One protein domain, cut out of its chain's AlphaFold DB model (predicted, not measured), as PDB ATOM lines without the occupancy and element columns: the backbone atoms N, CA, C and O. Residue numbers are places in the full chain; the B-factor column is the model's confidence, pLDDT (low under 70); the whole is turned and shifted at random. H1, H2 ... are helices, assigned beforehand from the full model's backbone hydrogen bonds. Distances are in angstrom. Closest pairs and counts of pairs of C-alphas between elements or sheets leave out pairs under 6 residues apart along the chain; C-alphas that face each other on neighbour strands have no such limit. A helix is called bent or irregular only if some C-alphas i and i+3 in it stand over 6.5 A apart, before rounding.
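What this domain is: This is residues 479 to 573 of the 588 residues of an uncharacterized protein of Mucilaginibacter frigoritolerans (UniProt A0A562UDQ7). One long helix, H2, bent near its middle, runs most of the length of an elongated, loosely built all-helix domain, and two more helices cross it in different halves: H5 packs across its first arm, H2a, and H3 across its second arm, H2b. Short H1 sits at the end of the body where H2a begins, the closing stretch 561 to 573 folds back to that same end, and tiny H4 lies near the middle. The printed part has 95 residues with five named helices, in the order H1, H2, H3, H4, H5, and no named strand. The whole is loose, with a radius of gyration of the C-alphas of 15.8 A and spans of 47 by 25 by 21 A.

How they stand to each other: H1, residues 479 to 484, only just touches H2a, residues 490 to 503, with 3 pairs of C-alphas within 8 A. The closest C-alphas are those of Asn 482 and Phe 490, 7.0 A apart, and on the H2a side residues 490 to 493 alone take part. The two are about perpendicular, but only just, at 73 degrees. H2, residues 490 to 517, was assigned as one helix by its hydrogen bonds but is bent: C-alphas 503 and 506 are 7.3 A apart, and H2a and H2b, residues 506 to 517, stand at a steep tilt of 57 degrees. Taken whole, H2 is the hub, touching three other helices. H2b touches H3, residues 525 to 537, at a steep tilt of 65 degrees, opposite ways; the closest C-alphas are those of Leu 509 and Leu 531, 7.0 A apart. H4, residues 539 to 542, is close to H3 but not clearly touching it, with the closest C-alphas, those of Tyr 535 and Tyr 542, 5.7 A apart. H5, residues 545 to 560, touches H2a at a steep tilt of 48 degrees, opposite ways; the closest C-alphas are those of Ala 500 and Phe 552, 5.1 A apart. The helix packing is mostly crossed, with no touching pair that has a tilt at a shallow one. H1 and H5 are apart, and so are H3 and H5. Each O i to N i+4 pair is within hydrogen-bond range in H1, H2a, H2b, H3 and H5, while H4 is too short for such a pair.

Where its parts are: H1 begins at C-alpha 479, (192.214, 189.869, 213.377). H2a is 19.9 A long, and H2b, 16.3 A long, ends at C-alpha 517, (184.039, 209.078, 241.942). H3 is 18.3 A long. H5, 21.2 A long, ends at C-alpha 560, (203.867, 180.386, 220.859).

The domain as a whole: The two C-alphas farthest apart are those of Asn 487 and Lys 520, 47.4 A, and those of Asn 479 and Leu 573 are 8.9 A apart. The printed part has no cut. The link from H2 to H3 is short, those from H1 to H2, H3 to H4 and H4 to H5 are tight, and no link is long. The mean pLDDT of the printed part is 93.3, and no printed residue is under 70.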
ATOM      1  N   ASN A 479     191.773 189.795 214.770       95.56
ATOM      2  CA  ASN A 479     192.214 189.869 213.377       95.56
ATOM      3  C   ASN A 479     193.663 190.358 213.281       95.56
ATOM      4  O   ASN A 479     194.441 189.837 212.488       95.56
ATOM      5  N   HIS A 480     194.040 191.317 214.129       96.00
ATOM      6  CA  HIS A 480     195.418 191.788 214.228       96.00
ATOM      7  C   HIS A 480     196.362 190.665 214.681       96.00
ATOM      8  O   HIS A 480     197.381 190.411 214.042       96.00
ATOM      9  N   VAL A 481     195.991 189.933 215.733       95.94
ATOM     10  CA  VAL A 481     196.804 188.826 216.257       95.94
ATOM     11  C   VAL A 481     196.937 187.702 215.233       95.94
ATOM     12  O   VAL A 481     198.042 187.221 215.002       95.94
ATOM     13  N   ASN A 482     195.841 187.303 214.584       96.75
ATOM     14  CA  ASN A 482     195.869 186.269 213.552       96.75
ATOM     15  C   ASN A 482     196.710 186.697 212.339       96.75
ATOM     16  O   ASN A 482     197.432 185.879 211.785       96.75
ATOM     17  N   HIS A 483     196.693 187.978 211.963       96.50
ATOM     18  CA  HIS A 483     197.560 188.487 210.900       96.50
ATOM     19  C   HIS A 483     199.050 188.329 211.223       96.50
ATOM     20  O   HIS A 483     199.824 187.909 210.366       96.50
ATOM     21  N   LEU A 484     199.450 188.637 212.460       95.81
ATOM     22  CA  LEU A 484     200.835 188.479 212.909       95.81
ATOM     23  C   LEU A 484     201.217 187.007 213.129       95.81
ATOM     24  O   LEU A 484     202.372 186.628 212.932       95.81
ATOM     25  N   TYR A 485     200.247 186.172 213.512       95.75
ATOM     26  CA  TYR A 485     200.429 184.749 213.790       95.75
ATOM     27  C   TYR A 485     199.361 183.896 213.082       95.75
ATOM     28  O   TYR A 485     198.472 183.357 213.746       95.75
ATOM     29  N   PRO A 486     199.465 183.690 211.751       94.56
ATOM     30  CA  PRO A 486     198.431 182.997 210.967       94.56
ATOM     31  C   PRO A 486     198.175 181.546 211.388       94.56
ATOM     32  O   PRO A 486     197.113 180.994 211.115       94.56
ATOM     33  N   ASN A 487     199.142 180.932 212.073       93.94
ATOM     34  CA  ASN A 487     199.049 179.563 212.577       93.94
ATOM     35  C   ASN A 487     198.148 179.433 213.818       93.94
ATOM     36  O   ASN A 487     197.779 178.319 214.180       93.94
ATOM     37  N   LEU A 488     197.803 180.542 214.483       95.38
ATOM     38  CA  LEU A 488     196.868 180.536 215.604       95.38
ATOM     39  C   LEU A 488     195.434 180.672 215.093       95.38
ATOM     40  O   LEU A 488     195.097 181.622 214.385       95.38
ATOM     41  N   SER A 489     194.569 179.741 215.490       96.19
ATOM     42  CA  SER A 489     193.151 179.792 215.133       96.19
ATOM     43  C   SER A 489     192.405 180.861 215.941       96.19
ATOM     44  O   SER A 489     192.728 181.122 217.102       96.19
ATOM     45  N   PHE A 490     191.363 181.455 215.351       96.44
ATOM     46  CA  PHE A 490     190.514 182.439 216.035       96.44
ATOM     47  C   PHE A 490     189.967 181.962 217.393       96.44
ATOM     48  O   PHE A 490     190.040 182.745 218.338       96.44
ATOM     49  N   PRO A 491     189.487 180.708 217.557       97.50
ATOM     50  CA  PRO A 491     189.026 180.223 218.860       97.50
ATOM     51  C   PRO A 491     190.108 180.234 219.946       97.50
ATOM     52  O   PRO A 491     189.821 180.577 221.092       97.50
ATOM     53  N   VAL A 492     191.355 179.897 219.594       96.88
ATOM     54  CA  VAL A 492     192.484 179.944 220.539       96.88
ATOM     55  C   VAL A 492     192.761 181.390 220.939       96.88
ATOM     56  O   VAL A 492     192.803 181.699 222.126       96.88
ATOM     57  N   ILE A 493     192.864 182.297 219.963       97.31
ATOM     58  CA  ILE A 493     193.109 183.725 220.216       97.31
ATOM     59  C   ILE A 493     192.008 184.323 221.105       97.31
ATOM     60  O   ILE A 493     192.321 185.031 222.062       97.31
ATOM     61  N   GLN A 494     190.739 184.020 220.816       97.06
ATOM     62  CA  GLN A 494     189.590 184.469 221.604       97.06
ATOM     63  C   GLN A 494     189.687 183.979 223.051       97.06
ATOM     64  O   GLN A 494     189.568 184.782 223.969       97.06
ATOM     65  N   THR A 495     189.991 182.693 223.255       97.88
ATOM     66  CA  THR A 495     190.120 182.100 224.596       97.88
ATOM     67  C   THR A 495     191.203 182.807 225.416       97.88
ATOM     68  O   THR A 495     190.944 183.248 226.534       97.88
ATOM     69  N   LEU A 496     192.398 182.997 224.844       97.94
ATOM     70  CA  LEU A 496     193.496 183.696 225.524       97.94
ATOM     71  C   LEU A 496     193.141 185.163 225.826       97.94
ATOM     72  O   LEU A 496     193.522 185.704 226.868       97.94
ATOM     73  N   LEU A 497     192.414 185.826 224.923       97.50
ATOM     74  CA  LEU A 497     191.984 187.210 225.110       97.50
ATOM     75  C   LEU A 497     190.919 187.336 226.205       97.50
ATOM     76  O   LEU A 497     190.964 188.289 226.989       97.50
ATOM     77  N   ASP A 498     189.989 186.388 226.279       97.44
ATOM     78  CA  ASP A 498     188.964 186.328 227.319       97.44
ATOM     79  C   ASP A 498     189.596 186.086 228.688       97.44
ATOM     80  O   ASP A 498     189.299 186.817 229.634       97.44
ATOM     81  N   GLU A 499     190.547 185.154 228.789       97.81
ATOM     82  CA  GLU A 499     191.317 184.920 230.016       97.81
ATOM     83  C   GLU A 499     192.052 186.184 230.483       97.81
ATOM     84  O   GLU A 499     191.954 186.574 231.653       97.81
ATOM     85  N   ALA A 500     192.744 186.875 229.570       98.00
ATOM     86  CA  ALA A 500     193.415 188.136 229.879       98.00
ATOM     87  C   ALA A 500     192.424 189.225 230.323       98.00
ATOM     88  O   ALA A 500     192.699 189.971 231.266       98.00
ATOM     89  N   THR A 501     191.263 189.302 229.669       96.88
ATOM     90  CA  THR A 501     190.212 190.285 229.961       96.88
ATOM     91  C   THR A 501     189.572 190.032 231.330       96.88
ATOM     92  O   THR A 501     189.393 190.970 232.108       96.88
ATOM     93  N   VAL A 502     189.292 188.771 231.677       97.31
ATOM     94  CA  VAL A 502     188.788 188.375 233.001       97.31
ATOM     95  C   VAL A 502     189.810 188.714 234.085       97.31
ATOM     96  O   VAL A 502     189.460 189.331 235.092       97.31
ATOM     97  N   ALA A 503     191.086 188.392 233.860       97.00
ATOM     98  CA  ALA A 503     192.159 188.694 234.804       97.00
ATOM     99  C   ALA A 503     192.387 190.210 234.999       97.00
ATOM    100  O   ALA A 503     192.797 190.638 236.079       97.00
ATOM    101  N   ALA A 504     192.099 191.037 233.988       96.69
ATOM    102  CA  ALA A 504     192.199 192.496 234.071       96.69
ATOM    103  C   ALA A 504     190.952 193.182 234.668       96.69
ATOM    104  O   ALA A 504     191.011 194.377 234.984       96.69
ATOM    105  N   ARG A 505     189.831 192.464 234.838       96.06
ATOM    106  CA  ARG A 505     188.527 193.047 235.204       96.06
ATOM    107  C   ARG A 505     188.565 193.833 236.512       96.06
ATOM    108  O   ARG A 505     188.075 194.957 236.555       96.06
ATOM    109  N   SER A 506     189.163 193.282 237.569       94.06
ATOM    110  CA  SER A 506     189.187 193.931 238.891       94.06
ATOM    111  C   SER A 506     189.909 195.282 238.866       94.06
ATOM    112  O   SER A 506     189.398 196.269 239.388       94.06
ATOM    113  N   ILE A 507     191.062 195.346 238.198       94.88
ATOM    114  CA  ILE A 507     191.850 196.577 238.051       94.88
ATOM    115  C   ILE A 507     191.127 197.575 237.138       94.88
ATOM    116  O   ILE A 507     191.160 198.776 237.397       94.88
ATOM    117  N   SER A 508     190.454 197.091 236.094       94.88
ATOM    118  CA  SER A 508     189.677 197.944 235.187       94.88
ATOM    119  C   SER A 508     188.505 198.612 235.914       94.88
ATOM    120  O   SER A 508     188.299 199.815 235.780       94.88
ATOM    121  N   LEU A 509     187.787 197.859 236.755       93.81
ATOM    122  CA  LEU A 509     186.719 198.397 237.599       93.81
ATOM    123  C   LEU A 509     187.244 199.385 238.647       93.81
ATOM    124  O   LEU A 509     186.607 200.409 238.875       93.81
ATOM    125  N   ASP A 510     188.408 199.126 239.250       92.00
ATOM    126  CA  ASP A 510     189.042 200.070 240.181       92.00
ATOM    127  C   ASP A 510     189.401 201.399 239.491       92.00
ATOM    128  O   ASP A 510     189.176 202.477 240.044       92.00
ATOM    129  N   ARG A 511     189.897 201.351 238.249       92.94
ATOM    130  CA  ARG A 511     190.182 202.559 237.459       92.94
ATOM    131  C   ARG A 511     188.913 203.304 237.047       92.94
ATOM    132  O   ARG A 511     188.861 204.518 237.236       92.94
ATOM    133  N   LEU A 512     187.885 202.596 236.583       92.12
ATOM    134  CA  LEU A 512     186.576 203.183 236.273       92.12
ATOM    135  C   LEU A 512     185.949 203.840 237.516       92.12
ATOM    136  O   LEU A 512     185.465 204.970 237.438       92.12
ATOM    137  N   LYS A 513     186.021 203.178 238.679       92.25
ATOM    138  CA  LYS A 513     185.595 203.731 239.977       92.25
ATOM    139  C   LYS A 513     186.334 205.034 240.279       92.25
ATOM    140  O   LYS A 513     185.694 206.042 240.574       92.25
ATOM    141  N   LYS A 514     187.668 205.022 240.199       89.62
ATOM    142  CA  LYS A 514     188.507 206.199 240.477       89.62
ATOM    143  C   LYS A 514     188.201 207.361 239.541       89.62
ATOM    144  O   LYS A 514     188.192 208.496 240.002       89.62
ATOM    145  N   HIS A 515     187.929 207.088 238.268       89.31
ATOM    146  CA  HIS A 515     187.530 208.119 237.316       89.31
ATOM    147  C   HIS A 515     186.170 208.727 237.682       89.31
ATOM    148  O   HIS A 515     186.041 209.942 237.772       89.31
ATOM    149  N   ARG A 516     185.160 207.887 237.947       87.62
ATOM    150  CA  ARG A 516     183.784 208.348 238.183       87.62
ATOM    151  C   ARG A 516     183.592 209.054 239.528       87.62
ATOM    152  O   ARG A 516     182.801 209.987 239.610       87.62
ATOM    153  N   PHE A 517     184.289 208.613 240.574       87.44
ATOM    154  CA  PHE A 517     184.039 209.078 241.942       87.44
ATOM    155  C   PHE A 517     185.257 209.711 242.638       87.44
ATOM    156  O   PHE A 517     185.140 210.253 243.737       87.44
ATOM    157  N   GLY A 518     186.437 209.663 242.017       84.00
ATOM    158  CA  GLY A 518     187.685 210.139 242.608       84.00
ATOM    159  C   GLY A 518     188.338 209.143 243.579       84.00
ATOM    160  O   GLY A 518     187.760 208.147 244.003       84.00
ATOM    161  N   ASN A 519     189.588 209.428 243.962       79.44
ATOM    162  CA  ASN A 519     190.442 208.501 244.726       79.44
ATOM    163  C   ASN A 519     190.019 208.255 246.186       79.44
ATOM    164  O   ASN A 519     190.549 207.344 246.814       79.44
ATOM    165  N   LYS A 520     189.138 209.088 246.751       77.56
ATOM    166  CA  LYS A 520     188.770 209.053 248.179       77.56
ATOM    167  C   LYS A 520     187.355 208.534 248.438       77.56
ATOM    168  O   LYS A 520     186.962 208.436 249.595       77.56
ATOM    169  N   TYR A 521     186.592 208.250 247.385       82.38
ATOM    170  CA  TYR A 521     185.203 207.832 247.506       82.38
ATOM    171  C   TYR A 521     185.079 206.310 247.451       82.38
ATOM    172  O   TYR A 521     185.576 205.663 246.524       82.38
ATOM    173  N   GLU A 522     184.380 205.750 248.433       85.69
ATOM    174  CA  GLU A 522     183.978 204.350 248.431       85.69
ATOM    175  C   GLU A 522     182.518 204.243 247.977       85.69
ATOM    176  O   GLU A 522     181.633 204.711 248.697       85.69
ATOM    177  N   PRO A 523     182.246 203.664 246.792       82.12
ATOM    178  CA  PRO A 523     180.891 203.521 246.292       82.12
ATOM    179  C   PRO A 523     180.083 202.561 247.160       82.12
ATOM    180  O   PRO A 523     180.573 201.538 247.642       82.12
ATOM    181  N   THR A 524     178.803 202.877 247.304       87.19
ATOM    182  CA  THR A 524     177.799 201.984 247.873       87.19
ATOM    183  C   THR A 524     177.680 200.700 247.046       87.19
ATOM    184  O   THR A 524     178.046 200.652 245.870       87.19
ATOM    185  N   SER A 525     177.108 199.640 247.626       85.38
ATOM    186  CA  SER A 525     176.893 198.374 246.907       85.38
ATOM    187  C   SER A 525     176.062 198.546 245.630       85.38
ATOM    188  O   SER A 525     176.298 197.849 244.649       85.38
ATOM    189  N   LEU A 526     175.117 199.494 245.620       86.00
ATOM    190  CA  LEU A 526     174.318 199.802 244.436       86.00
ATOM    191  C   LEU A 526     175.175 200.445 243.334       86.00
ATOM    192  O   LEU A 526     175.125 200.005 242.191       86.00
ATOM    193  N   GLU A 527     176.003 201.431 243.678       86.94
ATOM    194  CA  GLU A 527     176.908 202.098 242.731       86.94
ATOM    195  C   GLU A 527     177.985 201.147 242.190       86.94
ATOM    196  O   GLU A 527     178.301 201.181 241.002       86.94
ATOM    197  N   ALA A 528     178.515 200.255 243.032       85.50
ATOM    198  CA  ALA A 528     179.459 199.221 242.614       85.50
ATOM    199  C   ALA A 528     178.830 198.226 241.621       85.50
ATOM    200  O   ALA A 528     179.478 197.830 240.651       85.50
ATOM    201  N   ASN A 529     177.558 197.864 241.820       88.06
ATOM    202  CA  ASN A 529     176.825 197.025 240.873       88.06
ATOM    203  C   ASN A 529     176.611 197.740 239.536       88.06
ATOM    204  O   ASN A 529     176.836 197.132 238.495       88.06
ATOM    205  N   VAL A 530     176.252 199.029 239.557       89.25
ATOM    206  CA  VAL A 530     176.114 199.844 238.336       89.25
ATOM    207  C   VAL A 530     177.439 199.924 237.574       89.25
ATOM    208  O   VAL A 530     177.453 199.704 236.370       89.25
ATOM    209  N   LEU A 531     178.568 200.149 238.259       89.25
ATOM    210  CA  LEU A 531     179.899 200.114 237.637       89.25
ATOM    211  C   LEU A 531     180.194 198.768 236.959       89.25
ATOM    212  O   LEU A 531     180.743 198.734 235.859       89.25
ATOM    213  N   GLY A 532     179.841 197.663 237.623       91.94
ATOM    214  CA  GLY A 532     179.970 196.318 237.067       91.94
ATOM    215  C   GLY A 532     179.117 196.134 235.814       91.94
ATOM    216  O   GLY A 532     179.628 195.692 234.791       91.94
ATOM    217  N   SER A 533     177.846 196.537 235.874       93.06
ATOM    218  CA  SER A 533     176.929 196.480 234.733       93.06
ATOM    219  C   SER A 533     177.402 197.331 233.556       93.06
ATOM    220  O   SER A 533     177.358 196.858 232.424       93.06
ATOM    221  N   ASP A 534     177.908 198.542 233.803       90.25
ATOM    222  CA  ASP A 534     178.460 199.414 232.760       90.25
ATOM    223  C   ASP A 534     179.675 198.775 232.077       90.25
ATOM    224  O   ASP A 534     179.782 198.792 230.849       90.25
ATOM    225  N   TYR A 535     180.581 198.186 232.866       94.00
ATOM    226  CA  TYR A 535     181.738 197.466 232.341       94.00
ATOM    227  C   TYR A 535     181.308 196.278 231.478       94.00
ATOM    228  O   TYR A 535     181.769 196.138 230.346       94.00
ATOM    229  N   ASP A 536     180.411 195.437 231.996       94.38
ATOM    230  CA  ASP A 536     179.976 194.212 231.324       94.38
ATOM    231  C   ASP A 536     179.156 194.523 230.051       94.38
ATOM    232  O   ASP A 536     179.211 193.766 229.082       94.38
ATOM    233  N   ALA A 537     178.468 195.671 229.999       94.00
ATOM    234  CA  ALA A 537     177.748 196.138 228.813       94.00
ATOM    235  C   ALA A 537     178.672 196.499 227.633       94.00
ATOM    236  O   ALA A 537     178.245 196.424 226.479       94.00
ATOM    237  N   ASN A 538     179.927 196.890 227.888       93.50
ATOM    238  CA  ASN A 538     180.906 197.181 226.838       93.50
ATOM    239  C   ASN A 538     182.349 196.917 227.296       93.50
ATOM    240  O   ASN A 538     183.172 197.824 227.451       93.50
ATOM    241  N   VAL A 539     182.669 195.637 227.474       94.62
ATOM    242  CA  VAL A 539     183.986 195.195 227.949       94.62
ATOM    243  C   VAL A 539     185.145 195.717 227.082       94.62
ATOM    244  O   VAL A 539     186.121 196.204 227.656       94.62
ATOM    245  N   PRO A 540     185.087 195.702 225.730       92.94
ATOM    246  CA  PRO A 540     186.173 196.243 224.911       92.94
ATOM    247  C   PRO A 540     186.448 197.735 225.138       92.94
ATOM    248  O   PRO A 540     187.596 198.149 224.997       92.94
ATOM    249  N   ARG A 541     185.427 198.530 225.493       93.06
ATOM    250  CA  ARG A 541     185.574 199.963 225.798       93.06
ATOM    251  C   ARG A 541     186.206 200.207 227.165       93.06
ATOM    252  O   ARG A 541     186.962 201.166 227.291       93.06
ATOM    253  N   TYR A 542     185.869 199.393 228.167       94.38
ATOM    254  CA  TYR A 542     186.207 199.657 229.572       94.38
ATOM    255  C   TYR A 542     187.332 198.791 230.146       94.38
ATOM    256  O   TYR A 542     187.851 199.093 231.225       94.38
ATOM    257  N   ARG A 543     187.748 197.720 229.466       95.44
ATOM    258  CA  ARG A 543     188.949 196.984 229.877       95.44
ATOM    259  C   ARG A 543     190.167 197.899 229.796       95.44
ATOM    260  O   ARG A 543     190.345 198.616 228.813       95.44
ATOM    261  N   LEU A 544     191.005 197.861 230.828       95.62
ATOM    262  CA  LEU A 544     192.267 198.593 230.857       95.62
ATOM    263  C   LEU A 544     193.225 197.950 229.848       95.62
ATOM    264  O   LEU A 544     193.733 196.849 230.106       95.62
ATOM    265  N   GLY A 545     193.433 198.584 228.696       95.25
ATOM    266  CA  GLY A 545     194.112 197.953 227.570       95.25
ATOM    267  C   GLY A 545     195.569 197.647 227.886       95.25
ATOM    268  O   GLY A 545     195.978 196.507 227.696       95.25
ATOM    269  N   LYS A 546     196.309 198.550 228.531       94.00
ATOM    270  CA  LYS A 546     197.697 198.331 228.967       94.00
ATOM    271  C   LYS A 546     197.873 197.088 229.829       94.00
ATOM    272  O   LYS A 546     198.771 196.269 229.613       94.00
ATOM    273  N   LYS A 547     196.996 196.909 230.823       96.56
ATOM    274  CA  LYS A 547     197.050 195.734 231.704       96.56
ATOM    275  C   LYS A 547     196.629 194.469 230.964       96.56
ATOM    276  O   LYS A 547     197.267 193.431 231.137       96.56
ATOM    277  N   THR A 548     195.581 194.565 230.151       97.44
ATOM    278  CA  THR A 548     195.056 193.440 229.370       97.44
ATOM    279  C   THR A 548     196.076 192.971 228.333       97.44
ATOM    280  O   THR A 548     196.331 191.777 228.245       97.44
ATOM    281  N   LEU A 549     196.729 193.889 227.618       96.75
ATOM    282  CA  LEU A 549     197.772 193.608 226.632       96.75
ATOM    283  C   LEU A 549     198.965 192.913 227.277       96.75
ATOM    284  O   LEU A 549     199.415 191.897 226.757       96.75
ATOM    285  N   GLY A 550     199.428 193.379 228.440       96.62
ATOM    286  CA  GLY A 550     200.509 192.715 229.172       96.62
ATOM    287  C   GLY A 550     200.175 191.269 229.571       96.62
ATOM    288  O   GLY A 550     200.994 190.368 229.390       96.62
ATOM    289  N   LEU A 551     198.958 191.028 230.070       97.75
ATOM    290  CA  LEU A 551     198.487 189.679 230.416       97.75
ATOM    291  C   LEU A 551     198.344 188.794 229.173       97.75
ATOM    292  O   LEU A 551     198.837 187.668 229.156       97.75
ATOM    293  N   PHE A 552     197.724 189.326 228.124       97.94
ATOM    294  CA  PHE A 552     197.499 188.634 226.862       97.94
ATOM    295  C   PHE A 552     198.812 188.266 226.162       97.94
ATOM    296  O   PHE A 552     198.964 187.141 225.698       97.94
ATOM    297  N   THR A 553     199.800 189.164 226.175       97.12
ATOM    298  CA  THR A 553     201.167 188.923 225.681       97.12
ATOM    299  C   THR A 553     201.801 187.737 226.406       97.12
ATOM    300  O   THR A 553     202.368 186.855 225.768       97.12
ATOM    301  N   GLY A 554     201.658 187.668 227.735       96.94
ATOM    302  CA  GLY A 554     202.170 186.552 228.529       96.94
ATOM    303  C   GLY A 554     201.476 185.218 228.230       96.94
ATOM    304  O   GLY A 554     202.128 184.176 228.232       96.94
ATOM    305  N   LEU A 555     200.170 185.234 227.947       97.56
ATOM    306  CA  LEU A 555     199.423 184.042 227.531       97.56
ATOM    307  C   LEU A 555     199.833 183.585 226.123       97.56
ATOM    308  O   LEU A 555     200.167 182.418 225.930       97.56
ATOM    309  N   LEU A 556     199.919 184.514 225.169       96.06
ATOM    310  CA  LEU A 556     200.413 184.257 223.814       96.06
ATOM    311  C   LEU A 556     201.843 183.717 223.800       96.06
ATOM    312  O   LEU A 556     202.147 182.824 223.018       96.06
ATOM    313  N   GLN A 557     202.724 184.227 224.661       96.38
ATOM    314  CA  GLN A 557     204.101 183.742 224.766       96.38
ATOM    315  C   GLN A 557     204.155 182.261 225.158       96.38
ATOM    316  O   GLN A 557     204.977 181.517 224.622       96.38
ATOM    317  N   LYS A 558     203.283 181.828 226.081       96.06
ATOM    318  CA  LYS A 558     203.185 180.419 226.485       96.06
ATOM    319  C   LYS A 558     202.701 179.542 225.334       96.06
ATOM    320  O   LYS A 558     203.257 178.468 225.142       96.06
ATOM    321  N   GLU A 559     201.726 180.024 224.570       94.75
ATOM    322  CA  GLU A 559     201.177 179.312 223.411       94.75
ATOM    323  C   GLU A 559     202.190 179.215 222.255       94.75
ATOM    324  O   GLU A 559     202.336 178.173 221.622       94.75
ATOM    325  N   LEU A 560     202.934 180.293 221.987       93.50
ATOM    326  CA  LEU A 560     203.867 180.386 220.859       93.50
ATOM    327  C   LEU A 560     205.272 179.839 221.159       93.50
ATOM    328  O   LEU A 560     206.059 179.646 220.232       93.50
ATOM    329  N   GLY A 561     205.629 179.664 222.435       93.44
ATOM    330  CA  GLY A 561     206.973 179.260 222.866       93.44
ATOM    331  C   GLY A 561     208.071 180.307 222.619       93.44
ATOM    332  O   GLY A 561     209.255 179.999 222.738       93.44
ATOM    333  N   LYS A 562     207.703 181.542 222.260       93.00
ATOM    334  CA  LYS A 562     208.611 182.671 221.994       93.00
ATOM    335  C   LYS A 562     207.941 183.998 222.342       93.00
ATOM    336  O   LYS A 562     206.719 184.059 222.440       93.00
ATOM    337  N   ASN A 563     208.731 185.061 222.488       92.56
ATOM    338  CA  ASN A 563     208.208 186.401 222.765       92.56
ATOM    339  C   ASN A 563     207.346 186.900 221.588       92.56
ATOM    340  O   ASN A 563     207.860 186.975 220.468       92.56
ATOM    341  N   PRO A 564     206.062 187.229 221.809       93.69
ATOM    342  CA  PRO A 564     205.211 187.771 220.763       93.69
ATOM    343  C   PRO A 564     205.468 189.272 220.575       93.69
ATOM    344  O   PRO A 564     205.433 190.058 221.516       93.69
ATOM    345  N   GLU A 565     205.677 189.677 219.329       92.94
ATOM    346  CA  GLU A 565     205.816 191.066 218.894       92.94
ATOM    347  C   GLU A 565     204.455 191.603 218.428       92.94
ATOM    348  O   GLU A 565     204.164 191.621 217.234       92.94
ATOM    349  N   LEU A 566     203.587 191.976 219.375       93.12
ATOM    350  CA  LEU A 566     202.250 192.512 219.070       93.12
ATOM    351  C   LEU A 566     202.271 193.979 218.619       93.12
ATOM    352  O   LEU A 566     201.367 194.412 217.923       93.12
ATOM    353  N   ILE A 567     203.296 194.750 218.982       93.50
ATOM    354  CA  ILE A 567     203.401 196.169 218.620       93.50
ATOM    355  C   ILE A 567     204.007 196.270 217.215       93.50
ATOM    356  O   ILE A 567     205.200 196.514 217.047       93.50
ATOM    357  N   LYS A 568     203.187 195.974 216.203       91.56
ATOM    358  CA  LYS A 568     203.544 196.039 214.782       91.56
ATOM    359  C   LYS A 568     202.380 196.568 213.951       91.56
ATOM    360  O   LYS A 568     201.229 196.311 214.306       91.56
ATOM    361  N   PRO A 569     202.646 197.242 212.821       90.44
ATOM    362  CA  PRO A 569     201.584 197.683 211.933       90.44
ATOM    363  C   PRO A 569     200.872 196.468 211.323       90.44
ATOM    364  O   PRO A 569     201.480 195.438 211.030       90.44
ATOM    365  N   SER A 570     199.559 196.581 211.132       94.06
ATOM    366  CA  SER A 570     198.756 195.598 210.399       94.06
ATOM    367  C   SER A 570     197.514 196.281 209.825       94.06
ATOM    368  O   SER A 570     197.021 197.217 210.458       94.06
ATOM    369  N   PRO A 571     196.907 195.765 208.743       91.56
ATOM    370  CA  PRO A 571     195.693 196.350 208.160       91.56
ATOM    371  C   PRO A 571     194.462 196.287 209.086       91.56
ATOM    372  O   PRO A 571     193.411 196.845 208.771       91.56
ATOM    373  N   PHE A 572     194.573 195.598 210.226       93.50
ATOM    374  CA  PHE A 572     193.514 195.446 211.222       93.50
ATOM    375  C   PHE A 572     193.614 196.443 212.386       93.50
ATOM    376  O   PHE A 572     192.723 196.464 213.236       93.50
ATOM    377  N   LEU A 573     194.657 197.280 212.419       93.19
ATOM    378  CA  LEU A 573     194.772 198.404 213.351       93.19
ATOM    379  C   LEU A 573     194.066 199.627 212.754       93.19
ATOM    380  O   LEU A 573     194.699 200.506 212.180       93.19
TER     381      LEU A 573